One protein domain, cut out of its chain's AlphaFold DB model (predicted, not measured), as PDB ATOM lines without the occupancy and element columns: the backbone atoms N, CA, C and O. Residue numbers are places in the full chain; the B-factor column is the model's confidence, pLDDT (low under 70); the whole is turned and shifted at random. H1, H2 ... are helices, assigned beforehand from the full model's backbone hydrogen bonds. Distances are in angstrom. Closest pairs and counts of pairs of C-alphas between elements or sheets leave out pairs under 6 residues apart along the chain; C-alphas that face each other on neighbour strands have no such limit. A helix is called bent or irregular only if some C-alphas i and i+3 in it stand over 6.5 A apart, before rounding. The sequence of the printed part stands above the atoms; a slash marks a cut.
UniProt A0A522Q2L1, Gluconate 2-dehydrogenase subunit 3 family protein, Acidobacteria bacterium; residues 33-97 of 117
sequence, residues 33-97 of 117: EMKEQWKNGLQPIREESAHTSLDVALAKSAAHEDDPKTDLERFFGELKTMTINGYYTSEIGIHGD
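AT A GLANCE: This is residues 33 to 97 of the 117 residues of the protein "Gluconate 2-dehydrogenase subunit 3 family protein" of Acidobacteria bacterium (UniProt A0A522Q2L1). The start of the long helix H3 meets H1 part-way along H1, roughly as a T, and the short helix H2 packs on both of them near that meeting. From there H3 runs away as a long arm, with the small helix H4 turned across its far end, where H4 is near H3 but away from H1 and H2. The printed part has 65 residues with four named helices, in the order H1, H2, H3, H4, and no named strand; the class is all helix. It is only just loose, close to compact, with a radius of gyration of the C-alphas of 13.3 A, and spans 38 by 28 by 24 A.

IN THESE COORDINATES: H1 is residues 33 to 51, 28.6 A from first to last C-alpha, and begins with C-alpha 33 at (-40.002, -4.956, -0.219). It is neither bent nor irregular, but only just: C-alphas 41 and 44 are 6.3 A apart. H2 is residues 54 to 61, 10.5 A long. H3 is residues 71 to 88, 25.9 A long, from C-alpha 71 at (-49.120, 2.403, 10.976). H4 is residues 91 to 97, 9.0 A long, and ends with C-alpha 97 at (-20.657, 4.606, 24.701). H4 is neither bent nor irregular, but only just: C-alphas 94 and 97 are 6.1 A apart.

HOW THE PARTS SIT: H1 touches H2 with residues 45 to 49 alone; the closest C-alphas, of Ser 49 and Ala 57, are 5.3 A apart. The two run opposite ways at a steep tilt of 67 degrees, only just short of about perpendicular. Residues 41 to 45 of H1 touch residues 71 to 75 of H3, and the closest C-alphas, of Gly 41 and Phe 75, are 5.2 A apart. These helices run opposite ways at a steep tilt of 69.6 degrees, only just short of about perpendicular. H3 touches H2 with residues 72 to 76 alone; the closest C-alphas, of Ser 61 and Glu 73, are 4.6 A apart, at a steep tilt of 67 degrees, opposite ways. The packing of the helices is mostly crossed, with no touching pair at a shallow tilt. H3 and H4 are close but not clearly touching, about perpendicular at 87 degrees, with the closest C-alphas, of Tyr 87 and Gly 93, 5.3 A apart. H4 is apart from H1 and from H2. Every O i to N i+4 pair of H2 is within hydrogen-bond range, against 12 of 15 in H1, 12 of 14 in H3 and 2 of 3 in H4.

THE WHOLE: The two C-alphas farthest apart, of His 51 and His 95, are 39.2 A apart. The printed part has no cut. The links from H1 to H2 and from H3 to H4 are tight, the link from H2 to H3 is short with 9 residues, and no link is long. The mean pLDDT of the printed part is 94.7, and no printed residue is under 70.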
ATOM      1  N   GLU A  33     -39.083  -4.840  -1.357       96.62
ATOM      2  CA  GLU A  33     -40.002  -4.956  -0.219       96.62
ATOM      3  C   GLU A  33     -39.621  -4.009   0.928       96.62
ATOM      4  O   GLU A  33     -40.417  -3.153   1.300       96.62
ATOM      5  N   MET A  34     -38.371  -4.071   1.399       94.94
ATOM      6  CA  MET A  34     -37.863  -3.182   2.453       94.94
ATOM      7  C   MET A  34     -37.931  -1.704   2.045       94.94
ATOM      8  O   MET A  34     -38.228  -0.837   2.862       94.94
ATOM      9  N   LYS A  35     -37.659  -1.394   0.772       97.31
ATOM     10  CA  LYS A  35     -37.724  -0.018   0.260       97.31
ATOM     11  C   LYS A  35     -39.144   0.535   0.297       97.31
ATOM     12  O   LYS A  35     -39.332   1.669   0.730       97.31
ATOM     13  N   GLU A  36     -40.125  -0.253  -0.138       96.81
ATOM     14  CA  GLU A  36     -41.532   0.148  -0.082       96.81
ATOM     15  C   GLU A  36     -42.032   0.220   1.362       96.81
ATOM     16  O   GLU A  36     -42.667   1.206   1.716       96.81
ATOM     17  N   GLN A  37     -41.680  -0.739   2.226       94.88
ATOM     18  CA  GLN A  37     -42.008  -0.684   3.656       94.88
ATOM     19  C   GLN A  37     -41.478   0.602   4.303       94.88
ATOM     20  O   GLN A  37     -42.244   1.351   4.906       94.88
ATOM     21  N   TRP A  38     -40.196   0.915   4.100       96.94
ATOM     22  CA  TRP A  38     -39.575   2.112   4.665       96.94
ATOM     23  C   TRP A  38     -40.206   3.403   4.132       96.94
ATOM     24  O   TRP A  38     -40.467   4.342   4.882       96.94
ATOM     25  N   LYS A  39     -40.496   3.456   2.830       95.88
ATOM     26  CA  LYS A  39     -41.170   4.595   2.200       95.88
ATOM     27  C   LYS A  39     -42.592   4.783   2.733       95.88
ATOM     28  O   LYS A  39     -42.962   5.914   3.048       95.88
ATOM     29  N   ASN A  40     -43.356   3.698   2.855       95.94
ATOM     30  CA  ASN A  40     -44.723   3.715   3.373       95.94
ATOM     31  C   ASN A  40     -44.755   4.126   4.845       95.94
ATOM     32  O   ASN A  40     -45.630   4.885   5.234       95.94
ATOM     33  N   GLY A  41     -43.780   3.695   5.646       95.06
ATOM     34  CA  GLY A  41     -43.661   4.101   7.044       95.06
ATOM     35  C   GLY A  41     -43.223   5.559   7.240       95.06
ATOM     36  O   GLY A  41     -43.707   6.246   8.139       95.06
ATOM     37  N   LEU A  42     -42.377   6.094   6.352       95.25
ATOM     38  CA  LEU A  42     -41.993   7.512   6.377       95.25
ATOM     39  C   LEU A  42     -43.140   8.458   5.999       95.25
ATOM     40  O   LEU A  42     -43.113   9.626   6.391       95.25
ATOM     41  N   GLN A  43     -44.117   7.994   5.221       95.62
ATOM     42  CA  GLN A  43     -45.245   8.810   4.773       95.62
ATOM     43  C   GLN A  43     -46.089   9.383   5.932       95.62
ATOM     44  O   GLN A  43     -46.191  10.610   5.997       95.62
ATOM     45  N   PRO A  44     -46.630   8.587   6.876       93.88
ATOM     46  CA  PRO A  44     -47.433   9.120   7.976       93.88
ATOM     47  C   PRO A  44     -46.625  10.051   8.887       93.88
ATOM     48  O   PRO A  44     -47.157  11.059   9.342       93.88
ATOM     49  N   ILE A  45     -45.323   9.802   9.097       93.69
ATOM     50  CA  ILE A  45     -44.466  10.750   9.834       93.69
ATOM     51  C   ILE A  45     -44.393  12.096   9.106       93.69
ATOM     52  O   ILE A  45     -44.503  13.144   9.742       93.69
ATOM     53  N   ARG A  46     -44.217  12.092   7.778       94.06
ATOM     54  CA  ARG A  46     -44.177  13.327   6.978       94.06
ATOM     55  C   ARG A  46     -45.496  14.083   7.054       94.06
ATOM     56  O   ARG A  46     -45.462  15.289   7.271       94.06
ATOM     57  N   GLU A  47     -46.619  13.388   6.913       93.75
ATOM     58  CA  GLU A  47     -47.961  13.974   6.986       93.75
ATOM     59  C   GLU A  47     -48.222  14.613   8.358       93.75
ATOM     60  O   GLU A  47     -48.581  15.787   8.435       93.75
ATOM     61  N   GLU A  48     -47.935  13.900   9.447       92.75
ATOM     62  CA  GLU A  48     -48.068  14.427  10.812       92.75
ATOM     63  C   GLU A  48     -47.133  15.623  11.054       92.75
ATOM     64  O   GLU A  48     -47.541  16.643  11.619       92.75
ATOM     65  N   SER A  49     -45.888  15.546  10.571       94.38
ATOM     66  CA  SER A  49     -44.907  16.631  10.705       94.38
ATOM     67  C   SER A  49     -45.209  17.847   9.825       94.38
ATOM     68  O   SER A  49     -44.709  18.927  10.110       94.38
ATOM     69  N   ALA A  50     -46.028  17.710   8.777       94.31
ATOM     70  CA  ALA A  50     -46.427  18.833   7.928       94.31
ATOM     71  C   ALA A  50     -47.412  19.771   8.641       94.31
ATOM     72  O   ALA A  50     -47.464  20.964   8.343       94.31
ATOM     73  N   HIS A  51     -48.189  19.231   9.584       88.88
ATOM     74  CA  HIS A  51     -49.147  19.983  10.396       88.88
ATOM     75  C   HIS A  51     -48.601  20.365  11.777       88.88
ATOM     76  O   HIS A  51     -49.198  21.188  12.470       88.88
ATOM     77  N   THR A  52     -47.483  19.764  12.180       92.31
ATOM     78  CA  THR A  52     -46.843  19.955  13.485       92.31
ATOM     79  C   THR A  52     -45.337  20.181  13.296       92.31
ATOM     80  O   THR A  52     -44.919  20.798  12.321       92.31
ATOM     81  N   SER A  53     -44.508  19.724  14.231       93.31
ATOM     82  CA  SER A  53     -43.059  19.647  14.083       93.31
ATOM     83  C   SER A  53     -42.616  18.183  14.074       93.31
ATOM     84  O   SER A  53     -43.339  17.291  14.521       93.31
ATOM     85  N   LEU A  54     -41.416  17.907  13.556       91.06
ATOM     86  CA  LEU A  54     -40.895  16.538  13.480       91.06
ATOM     87  C   LEU A  54     -40.786  15.875  14.863       91.06
ATOM     88  O   LEU A  54     -41.049  14.683  14.992       91.06
ATOM     89  N   ASP A  55     -40.408  16.632  15.891       91.62
ATOM     90  CA  ASP A  55     -40.348  16.150  17.270       91.62
ATOM     91  C   ASP A  55     -41.738  15.790  17.811       91.62
ATOM     92  O   ASP A  55     -41.898  14.722  18.394       91.62
ATOM     93  N   VAL A  56     -42.764  16.602  17.542       93.00
ATOM     94  CA  VAL A  56     -44.145  16.293  17.944       93.00
ATOM     95  C   VAL A  56     -44.666  15.054  17.215       93.00
ATOM     96  O   VAL A  56     -45.247  14.173  17.849       93.00
ATOM     97  N   ALA A  57     -44.422  14.944  15.908       93.69
ATOM     98  CA  ALA A  57     -44.815  13.777  15.120       93.69
ATOM     99  C   ALA A  57     -44.139  12.489  15.625       93.69
ATOM    100  O   ALA A  57     -44.800  11.460  15.773       93.69
ATOM    101  N   LEU A  58     -42.843  12.551  15.950       93.38
ATOM    102  CA  LEU A  58     -42.107  11.416  16.508       93.38
ATOM    103  C   LEU A  58     -42.597  11.046  17.914       93.38
ATOM    104  O   LEU A  58     -42.853   9.872  18.171       93.38
ATOM    105  N   ALA A  59     -42.803  12.022  18.798       93.62
ATOM    106  CA  ALA A  59     -43.333  11.772  20.138       93.62
ATOM    107  C   ALA A  59     -44.736  11.142  20.088       93.62
ATOM    108  O   ALA A  59     -45.026  10.213  20.837       93.62
ATOM    109  N   LYS A  60     -45.591  11.596  19.162       94.06
ATOM    110  CA  LYS A  60     -46.910  10.999  18.915       94.06
ATOM    111  C   LYS A  60     -46.791   9.550  18.447       94.06
ATOM    112  O   LYS A  60     -47.502   8.692  18.958       94.06
ATOM    113  N   SER A  61     -45.878   9.268  17.519       94.44
ATOM    114  CA  SER A  61     -45.651   7.906  17.020       94.44
ATOM    115  C   SER A  61     -45.128   6.940  18.095       94.44
ATOM    116  O   SER A  61     -45.396   5.746  18.025       94.44
ATOM    117  N   ALA A  62     -44.455   7.457  19.125       95.06
ATOM    118  CA  ALA A  62     -43.921   6.685  20.248       95.06
ATOM    119  C   ALA A  62     -44.950   6.398  21.369       95.06
ATOM    120  O   ALA A  62     -44.672   5.646  22.300       95.06
ATOM    121  N   ALA A  63     -46.147   6.993  21.325       94.31
ATOM    122  CA  ALA A  63     -47.075   6.981  22.463       94.31
ATOM    123  C   ALA A  63     -47.597   5.581  22.854       94.31
ATOM    124  O   ALA A  63     -47.964   5.362  24.009       94.31
ATOM    125  N   HIS A  64     -47.629   4.642  21.904       94.94
ATOM    126  CA  HIS A  64     -48.144   3.281  22.083       94.94
ATOM    127  C   HIS A  64     -47.112   2.218  21.682       94.94
ATOM    128  O   HIS A  64     -47.463   1.203  21.089       94.94
ATOM    129  N   GLU A  65     -45.835   2.448  22.002       91.50
ATOM    130  CA  GLU A  65     -44.728   1.545  21.644       91.50
ATOM    131  C   GLU A  65     -44.939   0.081  22.064       91.50
ATOM    132  O   GLU A  65     -44.598  -0.820  21.301       91.50
ATOM    133  N   ASP A  66     -45.513  -0.164  23.246       93.62
ATOM    134  CA  ASP A  66     -45.739  -1.524  23.759       93.62
ATOM    135  C   ASP A  66     -46.900  -2.253  23.054       93.62
ATOM    136  O   ASP A  66     -46.979  -3.482  23.090       93.62
ATOM    137  N   ASP A  67     -47.819  -1.510  22.430       96.38
ATOM    138  CA  ASP A  67     -49.023  -2.051  21.791       96.38
ATOM    139  C   ASP A  67     -49.497  -1.154  20.624       96.38
ATOM    140  O   ASP A  67     -50.529  -0.476  20.726       96.38
ATOM    141  N   PRO A  68     -48.743  -1.119  19.506       95.69
ATOM    142  CA  PRO A  68     -48.972  -0.183  18.411       95.69
ATOM    143  C   PRO A  68     -50.253  -0.512  17.637       95.69
ATOM    144  O   PRO A  68     -50.444  -1.611  17.102       95.69
ATOM    145  N   LYS A  69     -51.136   0.475  17.516       93.69
ATOM    146  CA  LYS A  69     -52.448   0.384  16.865       93.69
ATOM    147  C   LYS A  69     -52.438   0.950  15.455       93.69
ATOM    148  O   LYS A  69     -53.110   0.400  14.577       93.69
ATOM    149  N   THR A  70     -51.656   1.992  15.208       93.75
ATOM    150  CA  THR A  70     -51.591   2.681  13.910       93.75
ATOM    151  C   THR A  70     -50.329   2.325  13.119       93.75
ATOM    152  O   THR A  70     -49.360   1.809  13.672       93.75
ATOM    153  N   ASP A  71     -50.325   2.586  11.805       91.06
ATOM    154  CA  ASP A  71     -49.120   2.403  10.976       91.06
ATOM    155  C   ASP A  71     -47.995   3.360  11.383       91.06
ATOM    156  O   ASP A  71     -46.824   2.993  11.342       91.06
ATOM    157  N   LEU A  72     -48.359   4.559  11.848       92.00
ATOM    158  CA  LEU A  72     -47.434   5.528  12.426       92.00
ATOM    159  C   LEU A  72     -46.699   4.937  13.643       92.00
ATOM    160  O   LEU A  72     -45.475   5.009  13.718       92.00
ATOM    161  N   GLU A  73     -47.442   4.327  14.569       95.31
ATOM    162  CA  GLU A  73     -46.883   3.695  15.773       95.31
ATOM    163  C   GLU A  73     -46.057   2.447  15.441       95.31
ATOM    164  O   GLU A  73     -44.972   2.254  15.989       95.31
ATOM    165  N   ARG A  74     -46.521   1.615  14.498       95.00
ATOM    166  CA  ARG A  74     -45.758   0.444  14.033       95.00
ATOM    167  C   ARG A  74     -44.424   0.851  13.414       95.00
ATOM    168  O   ARG A  74     -43.392   0.271  13.750       95.00
ATOM    169  N   PHE A  75     -44.429   1.871  12.558       95.75
ATOM    170  CA  PHE A  75     -43.205   2.347  11.925       95.75
ATOM    171  C   PHE A  75     -42.223   2.960  12.927       95.75
ATOM    172  O   PHE A  75     -41.012   2.838  12.743       95.75
ATOM    173  N   PHE A  76     -42.701   3.568  14.017       96.25
ATOM    174  CA  PHE A  76     -41.803   4.051  15.063       96.25
ATOM    175  C   PHE A  76     -40.942   2.923  15.648       96.25
ATOM    176  O   PHE A  76     -39.743   3.117  15.846       96.25
ATOM    177  N   GLY A  77     -41.511   1.728  15.850       95.94
ATOM    178  CA  GLY A  77     -40.756   0.550  16.283       95.94
ATOM    179  C   GLY A  77     -39.615   0.200  15.322       95.94
ATOM    180  O   GLY A  77     -38.468   0.042  15.742       95.94
ATOM    181  N   GLU A  78     -39.894   0.172  14.019       96.00
ATOM    182  CA  GLU A  78     -38.886  -0.084  12.979       96.00
ATOM    183  C   GLU A  78     -37.806   1.008  12.938       96.00
ATOM    184  O   GLU A  78     -36.608   0.713  12.884       96.00
ATOM    185  N   LEU A  79     -38.215   2.276  13.018       96.44
ATOM    186  CA  LEU A  79     -37.318   3.429  13.060       96.44
ATOM    187  C   LEU A  79     -36.408   3.392  14.295       96.44
ATOM    188  O   LEU A  79     -35.210   3.680  14.191       96.44
ATOM    189  N   LYS A  80     -36.958   3.025  15.455       96.62
ATOM    190  CA  LYS A  80     -36.227   2.864  16.715       96.62
ATOM    191  C   LYS A  80     -35.199   1.747  16.597       96.62
ATOM    192  O   LYS A  80     -34.027   1.983  16.883       96.62
ATOM    193  N   THR A  81     -35.591   0.572  16.107       96.81
ATOM    194  CA  THR A  81     -34.671  -0.551  15.882       96.81
ATOM    195  C   THR A  81     -33.559  -0.185  14.901       96.81
ATOM    196  O   THR A  81     -32.390  -0.432  15.196       96.81
ATOM    197  N   MET A  82     -33.881   0.460  13.775       97.38
ATOM    198  CA  MET A  82     -32.879   0.950  12.820       97.38
ATOM    199  C   MET A  82     -31.904   1.930  13.485       97.38
ATOM    200  O   MET A  82     -30.699   1.851  13.256       97.38
ATOM    201  N   THR A  83     -32.418   2.826  14.334       97.50
ATOM    202  CA  THR A  83     -31.601   3.828  15.026       97.50
ATOM    203  C   THR A  83     -30.643   3.187  16.028       97.50
ATOM    204  O   THR A  83     -29.449   3.473  15.991       97.50
ATOM    205  N   ILE A  84     -31.142   2.275  16.866       97.12
ATOM    206  CA  ILE A  84     -30.345   1.532  17.853       97.12
ATOM    207  C   ILE A  84     -29.268   0.697  17.153       97.12
ATOM    208  O   ILE A  84     -28.105   0.736  17.551       97.12
ATOM    209  N   ASN A  85     -29.635  -0.018  16.086       97.19
ATOM    210  CA  ASN A  85     -28.695  -0.835  15.324       97.19
ATOM    211  C   ASN A  85     -27.604   0.020  14.680       97.19
ATOM    212  O   ASN A  85     -26.428  -0.301  14.815       97.19
ATOM    213  N   GLY A  86     -27.966   1.116  14.008       97.31
ATOM    214  CA  GLY A  86     -26.982   2.016  13.407       97.31
ATOM    215  C   GLY A  86     -26.056   2.639  14.448       97.31
ATOM    216  O   GLY A  86     -24.852   2.739  14.234       97.31
ATOM    217  N   TYR A  87     -26.597   2.997  15.611       97.94
ATOM    218  CA  TYR A  87     -25.818   3.605  16.678       97.94
ATOM    219  C   TYR A  87     -24.825   2.615  17.302       97.94
ATOM    220  O   TYR A  87     -23.623   2.873  17.295       97.94
ATOM    221  N   TYR A  88     -25.275   1.443  17.757       96.50
ATOM    222  CA  TYR A  88     -24.401   0.451  18.402       96.50
ATOM    223  C   TYR A  88     -23.584  -0.413  17.429       96.50
ATOM    224  O   TYR A  88     -22.851  -1.294  17.866       96.50
ATOM    225  N   THR A  89     -23.665  -0.152  16.122       95.06
ATOM    226  CA  THR A  89     -22.695  -0.658  15.133       95.06
ATOM    227  C   THR A  89     -21.676   0.400  14.706       95.06
ATOM    228  O   THR A  89     -20.723   0.077  13.998       95.06
ATOM    229  N   SER A  90     -21.840   1.651  15.148       96.19
ATOM    230  CA  SER A  90     -20.876   2.727  14.917       96.19
ATOM    231  C   SER A  90     -19.702   2.659  15.899       96.19
ATOM    232  O   SER A  90     -19.820   2.123  17.003       96.19
ATOM    233  N   GLU A  91     -18.576   3.273  15.530       94.50
ATOM    234  CA  GLU A  91     -17.421   3.435  16.424       94.50
ATOM    235  C   GLU A  91     -17.798   4.182  17.713       94.50
ATOM    236  O   GLU A  91     -17.391   3.785  18.805       94.50
ATOM    237  N   ILE A  92     -18.643   5.212  17.595       95.94
ATOM    238  CA  ILE A  92     -19.159   5.988  18.727       95.94
ATOM    239  C   ILE A  92     -19.927   5.090  19.701       95.94
ATOM    240  O   ILE A  92     -19.632   5.099  20.893       95.94
ATOM    241  N   GLY A  93     -20.878   4.293  19.208       95.19
ATOM    242  CA  GLY A  93     -21.690   3.433  20.068       95.19
ATOM    243  C   GLY A  93     -20.885   2.290  20.691       95.19
ATOM    244  O   GLY A  93     -21.035   2.006  21.876       95.19
ATOM    245  N   ILE A  94     -20.000   1.643  19.926       94.06
ATOM    246  CA  ILE A  94     -19.219   0.496  20.415       94.06
ATOM    247  C   ILE A  94     -18.122   0.935  21.392       94.06
ATOM    248  O   ILE A  94     -17.995   0.366  22.478       94.06
ATOM    249  N   HIS A  95     -17.302   1.915  21.015       91.81
ATOM    250  CA  HIS A  95     -16.098   2.262  21.774       91.81
ATOM    251  C   HIS A  95     -16.280   3.473  22.681       91.81
ATOM    252  O   HIS A  95     -15.691   3.500  23.759       91.81
ATOM    253  N   GLY A  96     -17.083   4.455  22.271       91.62
ATOM    254  CA  GLY A  96     -17.360   5.640  23.082       91.62
ATOM    255  C   GLY A  96     -18.383   5.361  24.178       91.62
ATOM    256  O   GLY A  96     -18.132   5.643  25.344       91.62
ATOM    257  N   ASP A  97     -19.515   4.770  23.802       93.62
ATOM    258  CA  ASP A  97     -20.657   4.606  24.701       93.62
ATOM    259  C   ASP A  97     -20.603   3.292  25.494       93.62
ATOM    260  O   ASP A  97     -20.494   3.302  26.721       93.62
TER     261      ASP A  97